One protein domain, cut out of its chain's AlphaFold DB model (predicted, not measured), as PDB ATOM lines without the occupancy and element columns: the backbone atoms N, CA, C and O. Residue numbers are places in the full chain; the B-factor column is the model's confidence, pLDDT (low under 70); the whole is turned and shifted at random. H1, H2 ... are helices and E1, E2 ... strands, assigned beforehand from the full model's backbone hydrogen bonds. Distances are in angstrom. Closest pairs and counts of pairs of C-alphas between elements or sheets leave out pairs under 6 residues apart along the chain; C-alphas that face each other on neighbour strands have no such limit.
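Overview. This is residues 2 to 111 of the 113 residues of the protein "Putative lipoprotein" of Caballeronia catudaia (UniProt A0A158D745). Three helices, H2, H3 and H4, are loosely grouped with their centres in a triangle, and the strand hairpin E1 and E2 crosses beyond the end of H4. H1 makes an arm at the hairpin's side, of which residues 2 to 8 stick out free. The printed part has 110 residues with four named helices and then two named strands, H1 H2 H3 H4 E1 E2, in a mixed class; the sheet has the order E1 - E2 and is antiparallel. The whole is compact, with a radius of gyration of the C-alphas of 14.8 A, but elongated in outline, with spans of 52 by 32 by 24 A.

Along the chain. H1, residues 2 to 13, begins at C-alpha 2 (169.142, 220.144, 221.891) and is 16.4 A long. H2 is residues 27 to 36, 14.1 A, and H3 residues 60 to 69, 14.3 A. H4, residues 81 to 94, is 20.0 A long. E1, residues 95 to 100, is 16.2 A long; E2, residues 105 to 110, is 16.8 A long and ends at C-alpha 110 (156.908, 191.209, 229.782).

Arrangement. The C-alphas of Thr 13 in H1 and Asn 100 in E1, their closest, are 5.6 A apart. Residues 14 to 15 pair antiparallel with residues 99 to 100 of E1. H2 and H4 are near each other, with 5 pairs of C-alphas within 10 A. H2 and H3 are apart. H3 and H4 are close but not clearly touching, closest at the C-alphas of Glu 67 and Leu 88, 6.7 A, with a shallow tilt of 13 degrees, the same way. In the hairpin, N 98 and O 107 are 2.9 A apart, within hydrogen-bond range. In H1, H2, H3 and H4 every O i to N i+4 pair is within that range.

Size, cuts and confidence. The C-alphas farthest apart, of Thr 2 and Gly 78, are 52.3 A apart. The printed part has no cut. The links H1 to H2, H2 to H3 and H3 to H4 are long. The mean pLDDT of the printed part is 79.5; residues 39 to 59 and residue 77 are under 70.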
ATOM      1  N   THR A   2     170.462 220.441 221.295       77.12
ATOM      2  CA  THR A   2     169.142 220.144 221.891       77.12
ATOM      3  C   THR A   2     168.842 218.652 222.044       77.12
ATOM      4  O   THR A   2     168.436 218.225 223.115       77.12
ATOM      5  N   VAL A   3     169.117 217.837 221.021       79.62
ATOM      6  CA  VAL A   3     168.885 216.378 221.084       79.62
ATOM      7  C   VAL A   3     169.721 215.709 222.181       79.62
ATOM      8  O   VAL A   3     169.209 214.875 222.913       79.62
ATOM      9  N   ALA A   4     170.986 216.107 222.348       79.25
ATOM     10  CA  ALA A   4     171.855 215.548 223.386       79.25
ATOM     11  C   ALA A   4     171.383 215.924 224.801       79.25
ATOM     12  O   ALA A   4     171.421 215.089 225.699       79.25
ATOM     13  N   LEU A   5     170.887 217.153 224.984       81.81
ATOM     14  CA  LEU A   5     170.302 217.601 226.250       81.81
ATOM     15  C   LEU A   5     168.995 216.865 226.564       81.81
ATOM     16  O   LEU A   5     168.796 216.452 227.701       81.81
ATOM     17  N   LEU A   6     168.137 216.648 225.560       78.50
ATOM     18  CA  LEU A   6     166.901 215.877 225.714       78.50
ATOM     19  C   LEU A   6     167.188 214.417 226.080       78.50
ATOM     20  O   LEU A   6     166.581 213.893 227.007       78.50
ATOM     21  N   LEU A   7     168.140 213.772 225.400       78.75
ATOM     22  CA  LEU A   7     168.543 212.399 225.716       78.75
ATOM     23  C   LEU A   7     169.156 212.296 227.117       78.75
ATOM     24  O   LEU A   7     168.777 211.405 227.870       78.75
ATOM     25  N   GLY A   8     170.035 213.234 227.488       78.69
ATOM     26  CA  GLY A   8     170.619 213.300 228.829       78.69
ATOM     27  C   GLY A   8     169.563 213.488 229.921       78.69
ATOM     28  O   GLY A   8     169.576 212.788 230.933       78.69
ATOM     29  N   TYR A   9     168.595 214.377 229.693       80.06
ATOM     30  CA  TYR A   9     167.481 214.595 230.613       80.06
ATOM     31  C   TYR A   9     166.624 213.337 230.780       80.06
ATOM     32  O   TYR A   9     166.337 212.936 231.907       80.06
ATOM     33  N   LEU A  10     166.279 212.669 229.674       75.94
ATOM     34  CA  LEU A  10     165.516 211.422 229.704       75.94
ATOM     35  C   LEU A  10     166.268 210.323 230.453       75.94
ATOM     36  O   LEU A  10     165.650 209.624 231.244       75.94
ATOM     37  N   THR A  11     167.584 210.185 230.282       74.31
ATOM     38  CA  THR A  11     168.357 209.177 231.030       74.31
ATOM     39  C   THR A  11     168.406 209.425 232.535       74.31
ATOM     40  O   THR A  11     168.491 208.465 233.288       74.31
ATOM     41  N   ILE A  12     168.344 210.682 232.984       79.06
ATOM     42  CA  ILE A  12     168.394 211.029 234.416       79.06
ATOM     43  C   ILE A  12     167.017 210.886 235.072       79.06
ATOM     44  O   ILE A  12     166.917 210.536 236.243       79.06
ATOM     45  N   THR A  13     165.955 211.168 234.321       81.38
ATOM     46  CA  THR A  13     164.571 211.175 234.823       81.38
ATOM     47  C   THR A  13     163.835 209.857 234.592       81.38
ATOM     48  O   THR A  13     162.755 209.661 235.141       81.38
ATOM     49  N   THR A  14     164.406 208.950 233.791       84.44
ATOM     50  CA  THR A  14     163.853 207.612 233.566       84.44
ATOM     51  C   THR A  14     164.421 206.631 234.581       84.44
ATOM     52  O   THR A  14     165.628 206.398 234.627       84.44
ATOM     53  N   HIS A  15     163.538 206.013 235.352       87.25
ATOM     54  CA  HIS A  15     163.841 204.984 236.327       87.25
ATOM     55  C   HIS A  15     163.323 203.618 235.858       87.25
ATOM     56  O   HIS A  15     162.249 203.500 235.265       87.25
ATOM     57  N   ILE A  16     164.113 202.572 236.099       89.38
ATOM     58  CA  ILE A  16     163.775 201.184 235.771       89.38
ATOM     59  C   ILE A  16     163.927 200.379 237.063       89.38
ATOM     60  O   ILE A  16     165.034 199.919 237.363       89.38
ATOM     61  N   PRO A  17     162.855 200.235 237.856       91.19
ATOM     62  CA  PRO A  17     162.940 199.553 239.135       91.19
ATOM     63  C   PRO A  17     163.176 198.052 238.966       91.19
ATOM     64  O   PRO A  17     162.707 197.391 238.024       91.19
ATOM     65  N   SER A  18     163.912 197.498 239.923       91.31
ATOM     66  CA  SER A  18     164.041 196.052 240.078       91.31
ATOM     67  C   SER A  18     162.849 195.505 240.864       91.31
ATOM     68  O   SER A  18     162.223 196.250 241.611       91.31
ATOM     69  N   PRO A  19     162.513 194.210 240.723       91.38
ATOM     70  CA  PRO A  19     161.498 193.599 241.570       91.38
ATOM     71  C   PRO A  19     161.839 193.794 243.051       91.38
ATOM     72  O   PRO A  19     163.015 193.644 243.404       91.38
ATOM     73  N   PRO A  20     160.844 194.051 243.919       92.00
ATOM     74  CA  PRO A  20     161.088 194.135 245.352       92.00
ATOM     75  C   PRO A  20     161.717 192.831 245.852       92.00
ATOM     76  O   PRO A  20     161.202 191.746 245.578       92.00
ATOM     77  N   SER A  21     162.831 192.919 246.576       92.88
ATOM     78  CA  SER A  21     163.457 191.759 247.229       92.88
ATOM     79  C   SER A  21     162.929 191.520 248.644       92.88
ATOM     80  O   SER A  21     163.142 190.444 249.200       92.88
ATOM     81  N   ALA A  22     162.268 192.521 249.232       93.25
ATOM     82  CA  ALA A  22     161.636 192.426 250.539       93.25
ATOM     83  C   ALA A  22     160.467 191.428 250.525       93.25
ATOM     84  O   ALA A  22     159.810 191.218 249.501       93.25
ATOM     85  N   THR A  23     160.190 190.824 251.682       93.44
ATOM     86  CA  THR A  23     159.057 189.908 251.845       93.44
ATOM     87  C   THR A  23     157.741 190.657 251.588       93.44
ATOM     88  O   THR A  23     157.529 191.706 252.202       93.44
ATOM     89  N   PRO A  24     156.832 190.145 250.734       91.44
ATOM     90  CA  PRO A  24     155.559 190.807 250.453       91.44
ATOM     91  C   PRO A  24     154.760 191.103 251.725       91.44
ATOM     92  O   PRO A  24     154.779 190.300 252.659       91.44
ATOM     93  N   CYS A  25     154.018 192.216 251.728       89.69
ATOM     94  CA  CYS A  25     153.203 192.678 252.863       89.69
ATOM     95  C   CYS A  25     153.989 193.125 254.117       89.69
ATOM     96  O   CYS A  25     153.384 193.314 255.171       89.69
ATOM     97  N   THR A  26     155.304 193.337 254.015       91.44
ATOM     98  CA  THR A  26     156.096 194.022 255.054       91.44
ATOM     99  C   THR A  26     156.187 195.523 254.783       91.44
ATOM    100  O   THR A  26     156.009 195.954 253.648       91.44
ATOM    101  N   GLU A  27     156.484 196.315 255.812       89.75
ATOM    102  CA  GLU A  27     156.714 197.762 255.685       89.75
ATOM    103  C   GLU A  27     157.785 198.087 254.635       89.75
ATOM    104  O   GLU A  27     157.522 198.849 253.709       89.75
ATOM    105  N   ASP A  28     158.936 197.410 254.691       91.75
ATOM    106  CA  ASP A  28     160.015 197.579 253.708       91.75
ATOM    107  C   ASP A  28     159.551 197.316 252.268       91.75
ATOM    108  O   ASP A  28     160.011 197.955 251.324       91.75
ATOM    109  N   TRP A  29     158.622 196.376 252.083       92.88
ATOM    110  CA  TRP A  29     158.066 196.065 250.770       92.88
ATOM    111  C   TRP A  29     157.135 197.165 250.254       92.88
ATOM    112  O   TRP A  29     157.214 197.514 249.075       92.88
ATOM    113  N   PHE A  30     156.280 197.723 251.116       89.44
ATOM    114  CA  PHE A  30     155.412 198.843 250.745       89.44
ATOM    115  C   PHE A  30     156.236 200.089 250.415       89.44
ATOM    116  O   PHE A  30     156.069 200.648 249.331       89.44
ATOM    117  N   ASN A  31     157.186 200.443 251.282       88.56
ATOM    118  CA  ASN A  31     158.082 201.582 251.079       88.56
ATOM    119  C   ASN A  31     158.853 201.449 249.762       88.56
ATOM    120  O   ASN A  31     158.888 202.381 248.963       88.56
ATOM    121  N   TYR A  32     159.384 200.257 249.467       91.38
ATOM    122  CA  TYR A  32     160.081 200.025 248.206       91.38
ATOM    123  C   TYR A  32     159.193 200.294 246.981       91.38
ATOM    124  O   TYR A  32     159.661 200.875 246.000       91.38
ATOM    125  N   ILE A  33     157.922 199.883 247.013       89.69
ATOM    126  CA  ILE A  33     156.988 200.111 245.902       89.69
ATOM    127  C   ILE A  33     156.683 201.599 245.726       89.69
ATOM    128  O   ILE A  33     156.702 202.078 244.593       89.69
ATOM    129  N   GLU A  34     156.433 202.329 246.809       85.69
ATOM    130  CA  GLU A  34     156.132 203.764 246.730       85.69
ATOM    131  C   GLU A  34     157.330 204.590 246.256       85.69
ATOM    132  O   GLU A  34     157.165 205.530 245.476       85.69
ATOM    133  N   GLU A  35     158.539 204.214 246.676       86.56
ATOM    134  CA  GLU A  35     159.773 204.912 246.311       86.56
ATOM    135  C   GLU A  35     160.230 204.620 244.877       86.56
ATOM    136  O   GLU A  35     160.774 205.501 244.213       86.56
ATOM    137  N   ASN A  36     160.050 203.382 244.401       88.62
ATOM    138  CA  ASN A  36     160.691 202.917 243.164       88.62
ATOM    139  C   ASN A  36     159.706 202.679 242.013       88.62
ATOM    140  O   ASN A  36     160.124 202.641 240.857       88.62
ATOM    141  N   TYR A  37     158.414 202.491 242.293       86.94
ATOM    142  CA  TYR A  37     157.404 202.236 241.267       86.94
ATOM    143  C   TYR A  37     156.427 203.402 241.124       86.94
ATOM    144  O   TYR A  37     156.645 204.299 240.316       86.94
ATOM    145  N   PHE A  38     155.323 203.384 241.861       80.19
ATOM    146  CA  PHE A  38     154.222 204.317 241.653       80.19
ATOM    147  C   PHE A  38     154.016 205.101 242.943       80.19
ATOM    148  O   PHE A  38     153.554 204.554 243.942       80.19
ATOM    149  N   SER A  39     154.399 206.376 242.921       67.94
ATOM    150  CA  SER A  39     154.233 207.254 244.075       67.94
ATOM    151  C   SER A  39     152.769 207.661 244.220       67.94
ATOM    152  O   SER A  39     152.187 208.285 243.331       67.94
ATOM    153  N   THR A  40     152.195 207.338 245.371       60.78
ATOM    154  CA  THR A  40     150.826 207.682 245.769       60.78
ATOM    155  C   THR A  40     150.658 209.146 246.181       60.78
ATOM    156  O   THR A  40     149.547 209.673 246.155       60.78
ATOM    157  N   GLU A  41     151.754 209.842 246.503       56.47
ATOM    158  CA  GLU A  41     151.763 211.286 246.779       56.47
ATOM    159  C   GLU A  41     151.496 212.123 245.524       56.47
ATOM    160  O   GLU A  41     151.149 213.303 245.603       56.47
ATOM    161  N   ARG A  42     151.652 211.511 244.349       53.28
ATOM    162  CA  ARG A  42     151.537 212.167 243.053       53.28
ATOM    163  C   ARG A  42     150.173 211.925 242.413       53.28
ATOM    164  O   ARG A  42     150.085 211.685 241.211       53.28
ATOM    165  N   GLY A  43     149.124 212.019 243.234       46.31
ATOM    166  CA  GLY A  43     147.749 212.129 242.771       46.31
ATOM    167  C   GLY A  43     147.661 213.207 241.695       46.31
ATOM    168  O   GLY A  43     147.832 214.402 241.939       46.31
ATOM    169  N   ASP A  44     147.419 212.757 240.476       41.00
ATOM    170  CA  ASP A  44     146.746 213.517 239.451       41.00
ATOM    171  C   ASP A  44     145.564 214.278 240.066       41.00
ATOM    172  O   ASP A  44     144.863 213.794 240.948       41.00
ATOM    173  N   ILE A  45     145.343 215.493 239.575       42.03
ATOM    174  CA  ILE A  45     144.359 216.510 240.000       42.03
ATOM    175  C   ILE A  45     142.886 216.012 240.029       42.03
ATOM    176  O   ILE A  45     141.967 216.789 240.275       42.03
ATOM    177  N   TRP A  46     142.661 214.726 239.746       38.84
ATOM    178  CA  TRP A  46     141.392 214.001 239.725       38.84
ATOM    179  C   TRP A  46     141.265 212.927 240.820       38.84
ATOM    180  O   TRP A  46     140.173 212.387 241.006       38.84
ATOM    181  N   SER A  47     142.337 212.643 241.558       43.28
ATOM    182  CA  SER A  47     142.389 211.651 242.629       43.28
ATOM    183  C   SER A  47     142.216 212.349 243.983       43.28
ATOM    184  O   SER A  47     143.073 213.106 244.426       43.28
ATOM    185  N   ASP A  48     141.050 212.136 244.595       41.97
ATOM    186  CA  ASP A  48     140.651 212.538 245.954       41.97
ATOM    187  C   ASP A  48     141.841 212.524 246.950       41.97
ATOM    188  O   ASP A  48     142.497 211.487 247.065       41.97
ATOM    189  N   PRO A  49     142.131 213.620 247.687       43.00
ATOM    190  CA  PRO A  49     143.309 213.771 248.555       43.00
ATOM    191  C   PRO A  49     143.259 212.924 249.839       43.00
ATOM    192  O   PRO A  49     143.902 213.254 250.841       43.00
ATOM    193  N   VAL A  50     142.516 211.816 249.838       48.53
ATOM    194  CA  VAL A  50     142.693 210.769 250.839       48.53
ATOM    195  C   VAL A  50     144.043 210.135 250.550       48.53
ATOM    196  O   VAL A  50     144.171 209.301 249.661       48.53
ATOM    197  N   ARG A  51     145.051 210.609 251.285       52.09
ATOM    198  CA  ARG A  51     146.382 210.020 251.418       52.09
ATOM    199  C   ARG A  51     146.251 208.497 251.340       52.09
ATOM    200  O   ARG A  51     145.704 207.897 252.263       52.09
ATOM    201  N   LEU A  52     146.667 207.914 250.214       64.69
ATOM    202  CA  LEU A  52     146.671 206.469 249.994       64.69
ATOM    203  C   LEU A  52     147.770 205.907 250.894       64.69
ATOM    204  O   LEU A  52     148.921 205.798 250.487       64.69
ATOM    205  N   ASP A  53     147.433 205.682 252.156       65.62
ATOM    206  CA  ASP A  53     148.375 205.302 253.198       65.62
ATOM    207  C   ASP A  53     148.259 203.800 253.451       65.62
ATOM    208  O   ASP A  53     147.279 203.307 254.019       65.62
ATOM    209  N   TRP A  54     149.278 203.052 253.032       67.75
ATOM    210  CA  TRP A  54     149.327 201.605 253.216       67.75
ATOM    211  C   TRP A  54     149.398 201.190 254.702       67.75
ATOM    212  O   TRP A  54     149.072 200.037 255.021       67.75
ATOM    213  N   THR A  55     149.790 202.103 255.608       69.94
ATOM    214  CA  THR A  55     149.902 201.858 257.060       69.94
ATOM    215  C   THR A  55     148.540 201.707 257.738       69.94
ATOM    216  O   THR A  55     148.444 201.078 258.795       69.94
ATOM    217  N   VAL A  56     147.460 202.179 257.104       61.47
ATOM    218  CA  VAL A  56     146.082 201.912 257.535       61.47
ATOM    219  C   VAL A  56     145.672 200.528 257.036       61.47
ATOM    220  O   VAL A  56     144.961 200.400 256.050       61.47
ATOM    221  N   ASP A  57     146.203 199.488 257.677       51.91
ATOM    222  CA  ASP A  57     145.916 198.061 257.469       51.91
ATOM    223  C   ASP A  57     145.449 197.629 256.059       51.91
ATOM    224  O   ASP A  57     144.524 196.833 255.880       51.91
ATOM    225  N   GLY A  58     146.161 198.113 255.036       59.91
ATOM    226  CA  GLY A  58     145.864 197.853 253.633       59.91
ATOM    227  C   GLY A  58     144.691 198.672 253.111       59.91
ATOM    228  O   GLY A  58     143.704 198.075 252.675       59.91
ATOM    229  N   ASP A  59     144.828 200.005 253.109       68.19
ATOM    230  CA  ASP A  59     143.903 200.909 252.429       68.19
ATOM    231  C   ASP A  59     143.618 200.345 251.039       68.19
ATOM    232  O   ASP A  59     144.480 200.237 250.164       68.19
ATOM    233  N   TRP A  60     142.392 199.866 250.877       74.88
ATOM    234  CA  TRP A  60     141.943 199.179 249.681       74.88
ATOM    235  C   TRP A  60     142.200 200.037 248.437       74.88
ATOM    236  O   TRP A  60     142.528 199.483 247.384       74.88
ATOM    237  N   ARG A  61     142.145 201.366 248.599       78.06
ATOM    238  CA  ARG A  61     142.438 202.358 247.566       78.06
ATOM    239  C   ARG A  61     143.911 202.357 247.156       78.06
ATOM    240  O   ARG A  61     144.186 202.452 245.963       78.06
ATOM    241  N   TRP A  62     144.846 202.197 248.100       83.62
ATOM    242  CA  TRP A  62     146.276 202.057 247.792       83.62
ATOM    243  C   TRP A  62     146.497 200.877 246.853       83.62
ATOM    244  O   TRP A  62     147.075 201.021 245.779       83.62
ATOM    245  N   PHE A  63     145.961 199.708 247.209       84.62
ATOM    246  CA  PHE A  63     146.110 198.539 246.354       84.62
ATOM    247  C   PHE A  63     145.368 198.696 245.029       84.62
ATOM    248  O   PHE A  63     145.914 198.290 244.015       84.62
ATOM    249  N   GLU A  64     144.159 199.265 244.997       81.88
ATOM    250  CA  GLU A  64     143.459 199.518 243.728       81.88
ATOM    251  C   GLU A  64     144.285 200.398 242.789       81.88
ATOM    252  O   GLU A  64     144.392 200.089 241.601       81.88
ATOM    253  N   TYR A  65     144.890 201.461 243.322       82.81
ATOM    254  CA  TYR A  65     145.763 202.351 242.569       82.81
ATOM    255  C   TYR A  65     146.994 201.603 242.047       82.81
ATOM    256  O   TYR A  65     147.211 201.536 240.836       82.81
ATOM    257  N   ILE A  66     147.758 200.962 242.932       86.38
ATOM    258  CA  ILE A  66     148.998 200.277 242.553       86.38
ATOM    259  C   ILE A  66     148.728 199.080 241.631       86.38
ATOM    260  O   ILE A  66     149.471 198.863 240.675       86.38
ATOM    261  N   GLU A  67     147.673 198.299 241.872       88.00
ATOM    262  CA  GLU A  67     147.277 197.185 241.002       88.00
ATOM    263  C   GLU A  67     146.931 197.703 239.602       88.00
ATOM    264  O   GLU A  67     147.404 197.137 238.612       88.00
ATOM    265  N   LYS A  68     146.181 198.809 239.506       84.25
ATOM    266  CA  LYS A  68     145.845 199.454 238.232       84.25
ATOM    267  C   LYS A  68     147.093 199.946 237.499       84.25
ATOM    268  O   LYS A  68     147.258 199.613 236.324       84.25
ATOM    269  N   GLU A  69     147.991 200.658 238.176       84.38
ATOM    270  CA  GLU A  69     149.243 201.163 237.590       84.38
ATOM    271  C   GLU A  69     150.194 200.028 237.176       84.38
ATOM    272  O   GLU A  69     150.786 200.034 236.093       84.38
ATOM    273  N   ALA A  70     150.257 198.953 237.965       86.06
ATOM    274  CA  ALA A  70     150.992 197.740 237.612       86.06
ATOM    275  C   ALA A  70     150.356 196.970 236.429       86.06
ATOM    276  O   ALA A  70     150.923 195.974 235.939       86.06
ATOM    277  N   GLY A  71     149.171 197.391 235.974       82.06
ATOM    278  CA  GLY A  71     148.328 196.710 234.998       82.06
ATOM    279  C   GLY A  71     147.808 195.359 235.492       82.06
ATOM    280  O   GLY A  71     147.430 194.513 234.674       82.06
ATOM    281  N   ALA A  72     147.875 195.096 236.797       79.50
ATOM    282  CA  ALA A  72     147.257 193.937 237.417       79.50
ATOM    283  C   ALA A  72     145.731 194.069 237.343       79.50
ATOM    284  O   ALA A  72     145.174 195.163 237.320       79.50
ATOM    285  N   MET A  73     145.044 192.932 237.283       74.25
ATOM    286  CA  MET A  73     143.595 192.945 237.431       74.25
ATOM    287  C   MET A  73     143.287 193.217 238.909       74.25
ATOM    288  O   MET A  73     143.894 192.535 239.742       74.25
ATOM    289  N   PRO A  74     142.393 194.172 239.236       70.81
ATOM    290  CA  PRO A  74     142.026 194.444 240.617       70.81
ATOM    291  C   PRO A  74     141.606 193.152 241.303       70.81
ATOM    292  O   PRO A  74     140.863 192.347 240.722       70.81
ATOM    293  N   ALA A  75     142.107 192.926 242.513       74.56
ATOM    294  CA  ALA A  75     141.729 191.741 243.262       74.56
ATOM    295  C   ALA A  75     140.207 191.724 243.494       74.56
ATOM    296  O   ALA A  75     139.594 192.755 243.761       74.56
ATOM    297  N   SER A  76     139.574 190.553 243.402       71.25
ATOM    298  CA  SER A  76     138.137 190.441 243.669       71.25
ATOM    299  C   SER A  76     137.820 190.819 245.117       71.25
ATOM    300  O   SER A  76     138.627 190.562 246.020       71.25
ATOM    301  N   VAL A  77     136.619 191.357 245.347       68.31
ATOM    302  CA  VAL A  77     136.082 191.612 246.692       68.31
ATOM    303  C   VAL A  77     136.245 190.352 247.553       68.31
ATOM    304  O   VAL A  77     135.838 189.265 247.147       68.31
ATOM    305  N   GLY A  78     136.880 190.490 248.720       72.81
ATOM    306  CA  GLY A  78     137.167 189.378 249.638       72.81
ATOM    307  C   GLY A  78     138.547 188.723 249.481       72.81
ATOM    308  O   GLY A  78     138.872 187.816 250.247       72.81
ATOM    309  N   THR A  79     139.387 189.178 248.546       84.81
ATOM    310  CA  THR A  79     140.790 188.733 248.478       84.81
ATOM    311  C   THR A  79     141.555 189.229 249.704       84.81
ATOM    312  O   THR A  79     141.542 190.422 250.006       84.81
ATOM    313  N   SER A  80     142.239 188.326 250.411       87.56
ATOM    314  CA  SER A  80     143.019 188.699 251.593       87.56
ATOM    315  C   SER A  80     144.183 189.626 251.229       87.56
ATOM    316  O   SER A  80     144.776 189.504 250.155       87.56
ATOM    317  N   ARG A  81     144.560 190.520 252.152       85.94
ATOM    318  CA  ARG A  81     145.698 191.443 251.986       85.94
ATOM    319  C   ARG A  81     146.975 190.711 251.566       85.94
ATOM    320  O   ARG A  81     147.607 191.094 250.588       85.94
ATOM    321  N   GLN A  82     147.287 189.606 252.247       88.81
ATOM    322  CA  GLN A  82     148.448 188.772 251.928       88.81
ATOM    323  C   GLN A  82     148.430 188.307 250.469       88.81
ATOM    324  O   GLN A  82     149.437 188.395 249.768       88.81
ATOM    325  N   LYS A  83     147.265 187.867 249.979       89.56
ATOM    326  CA  LYS A  83     147.142 187.380 248.610       89.56
ATOM    327  C   LYS A  83     147.325 188.493 247.581       89.56
ATOM    328  O   LYS A  83     147.958 188.260 246.552       89.56
ATOM    329  N   ARG A  84     146.827 189.699 247.869       89.56
ATOM    330  CA  ARG A  84     147.047 190.886 247.025       89.56
ATOM    331  C   ARG A  84     148.529 191.237 246.934       89.56
ATOM    332  O   ARG A  84     149.037 191.390 245.828       89.56
ATOM    333  N   CYS A  85     149.245 191.253 248.063       91.25
ATOM    334  CA  CYS A  85     150.696 191.466 248.079       91.25
ATOM    335  C   CYS A  85     151.450 190.435 247.231       91.25
ATOM    336  O   CYS A  85     152.302 190.805 246.430       91.25
ATOM    337  N   GLU A  86     151.129 189.145 247.362       91.69
ATOM    338  CA  GLU A  86     151.758 188.082 246.564       91.69
ATOM    339  C   GLU A  86     151.487 188.235 245.062       91.69
ATOM    340  O   GLU A  86     152.388 188.063 244.236       91.69
ATOM    341  N   MET A  87     150.242 188.550 244.695       91.50
ATOM    342  CA  MET A  87     149.856 188.770 243.301       91.50
ATOM    343  C   MET A  87     150.579 189.978 242.712       91.50
ATOM    344  O   MET A  87     151.103 189.894 241.598       91.50
ATOM    345  N   LEU A  88     150.653 191.071 243.468       91.25
ATOM    346  CA  LEU A  88     151.358 192.276 243.062       91.25
ATOM    347  C   LEU A  88     152.866 192.021 242.958       91.25
ATOM    348  O   LEU A  88     153.447 192.323 241.920       91.25
ATOM    349  N   GLN A  89     153.485 191.352 243.934       93.38
ATOM    350  CA  GLN A  89     154.890 190.932 243.866       93.38
ATOM    351  C   GLN A  89     155.173 190.115 242.599       93.38
ATOM    352  O   GLN A  89     156.121 190.394 241.863       93.38
ATOM    353  N   SER A  90     154.335 189.117 242.311       92.38
ATOM    354  CA  SER A  90     154.456 188.292 241.105       92.38
ATOM    355  C   SER A  90     154.334 189.131 239.827       92.38
ATOM    356  O   SER A  90     155.097 188.963 238.867       92.38
ATOM    357  N   ARG A  91     153.422 190.108 239.817       91.75
ATOM    358  CA  ARG A  91     153.256 191.032 238.694       91.75
ATOM    359  C   ARG A  91     154.487 191.918 238.487       91.75
ATOM    360  O   ARG A  91     154.976 191.991 237.361       91.75
ATOM    361  N   LEU A  92     155.009 192.521 239.552       92.25
ATOM    362  CA  LEU A  92     156.208 193.366 239.514       92.25
ATOM    363  C   LEU A  92     157.459 192.568 239.105       92.25
ATOM    364  O   LEU A  92     158.316 193.066 238.374       92.25
ATOM    365  N   GLY A  93     157.539 191.298 239.506       92.56
ATOM    366  CA  GLY A  93     158.605 190.380 239.104       92.56
ATOM    367  C   GLY A  93     158.548 189.977 237.628       92.56
ATOM    368  O   GLY A  93     159.577 189.944 236.947       92.56
ATOM    369  N   SER A  94     157.348 189.719 237.105       91.75
ATOM    370  CA  SER A  94     157.132 189.241 235.726       91.75
ATOM    371  C   SER A  94     157.222 190.330 234.653       91.75
ATOM    372  O   SER A  94     157.209 190.023 233.456       91.75
ATOM    373  N   ARG A  95     157.321 191.602 235.050       91.75
ATOM    374  CA  ARG A  95     157.349 192.738 234.128       91.75
ATOM    375  C   ARG A  95     158.533 193.666 234.365       91.75
ATOM    376  O   ARG A  95     158.963 193.896 235.489       91.75
ATOM    377  N   LEU A  96     159.054 194.204 233.269       91.88
ATOM    378  CA  LEU A  96     159.965 195.337 233.274       91.88
ATOM    379  C   LEU A  96     159.129 196.615 233.255       91.88
ATOM    380  O   LEU A  96     158.254 196.745 232.397       91.88
ATOM    381  N   TYR A  97     159.417 197.539 234.165       91.00
ATOM    382  CA  TYR A  97     158.774 198.846 234.227       91.00
ATOM    383  C   TYR A  97     159.790 199.915 233.844       91.00
ATOM    384  O   TYR A  97     160.932 199.866 234.293       91.00
ATOM    385  N   ILE A  98     159.385 200.839 232.980       90.00
ATOM    386  CA  ILE A  98     160.167 202.005 232.575       90.00
ATOM    387  C   ILE A  98     159.316 203.220 232.918       90.00
ATOM    388  O   ILE A  98     158.254 203.420 232.323       90.00
ATOM    389  N   LEU A  99     159.773 203.983 233.903       88.94
ATOM    390  CA  LEU A  99     159.008 205.035 234.556       88.94
ATOM    391  C   LEU A  99     159.734 206.363 234.369       88.94
ATOM    392  O   LEU A  99     160.943 206.434 234.562       88.94
ATOM    393  N   ASN A 100     159.030 207.412 233.962       85.06
ATOM    394  CA  ASN A 100     159.580 208.762 233.925       85.06
ATOM    395  C   ASN A 100     158.523 209.763 234.368       85.06
ATOM    396  O   ASN A 100     157.649 210.172 233.601       85.06
ATOM    397  N   ASP A 101     158.666 210.189 235.611       75.88
ATOM    398  CA  ASP A 101     157.722 211.069 236.281       75.88
ATOM    399  C   ASP A 101     157.659 212.462 235.663       75.88
ATOM    400  O   ASP A 101     156.601 213.084 235.623       75.88
ATOM    401  N   SER A 102     158.784 212.949 235.135       78.06
ATOM    402  CA  SER A 102     158.881 214.305 234.586       78.06
ATOM    403  C   SER A 102     158.041 214.500 233.323       78.06
ATOM    404  O   SER A 102     157.715 215.632 232.968       78.06
ATOM    405  N   ILE A 103     157.693 213.407 232.640       81.06
ATOM    406  CA  ILE A 103     156.878 213.416 231.419       81.06
ATOM    407  C   ILE A 103     155.654 212.492 231.506       81.06
ATOM    408  O   ILE A 103     154.999 212.265 230.491       81.06
ATOM    409  N   GLY A 104     155.348 211.947 232.689       76.38
ATOM    410  CA  GLY A 104     154.213 211.039 232.897       76.38
ATOM    411  C   GLY A 104     154.316 209.715 232.129       76.38
ATOM    412  O   GLY A 104     153.300 209.168 231.701       76.38
ATOM    413  N   LEU A 105     155.530 209.208 231.899       82.50
ATOM    414  CA  LEU A 105     155.743 207.940 231.205       82.50
ATOM    415  C   LEU A 105     155.627 206.766 232.182       82.50
ATOM    416  O   LEU A 105     156.388 206.688 233.142       82.50
ATOM    417  N   SER A 106     154.755 205.808 231.870       86.75
ATOM    418  CA  SER A 106     154.696 204.506 232.537       86.75
ATOM    419  C   SER A 106     154.536 203.414 231.485       86.75
ATOM    420  O   SER A 106     153.483 203.262 230.863       86.75
ATOM    421  N   ILE A 107     155.617 202.680 231.219       86.81
ATOM    422  CA  ILE A 107     155.625 201.559 230.277       86.81
ATOM    423  C   ILE A 107     155.888 200.278 231.059       86.81
ATOM    424  O   ILE A 107     156.859 200.193 231.809       86.81
ATOM    425  N   SER A 108     155.073 199.247 230.820       89.38
ATOM    426  CA  SER A 108     155.335 197.898 231.325       89.38
ATOM    427  C   SER A 108     155.431 196.881 230.191       89.38
ATOM    428  O   SER A 108     154.602 196.851 229.279       89.38
ATOM    429  N   LEU A 109     156.457 196.035 230.242       89.44
ATOM    430  CA  LEU A 109     156.756 195.018 229.233       89.44
ATOM    431  C   LEU A 109     156.925 193.654 229.912       89.44
ATOM    432  O   LEU A 109     157.410 193.604 231.044       89.44
ATOM    433  N   PRO A 110     156.573 192.530 229.262       88.00
ATOM    434  CA  PRO A 110     156.908 191.209 229.782       88.00
ATOM    435  C   PRO A 110     158.423 191.087 229.966       88.00
ATOM    436  O   PRO A 110     159.186 191.349 229.030       88.00
ATOM    437  N   ARG A 111     158.873 190.688 231.157       84.62
ATOM    438  CA  ARG A 111     160.292 190.424 231.400       84.62
ATOM    439  C   ARG A 111     160.622 189.079 230.745       84.62
ATOM    440  O   ARG A 111     160.082 188.052 231.146       84.62
TER     441      ARG A 111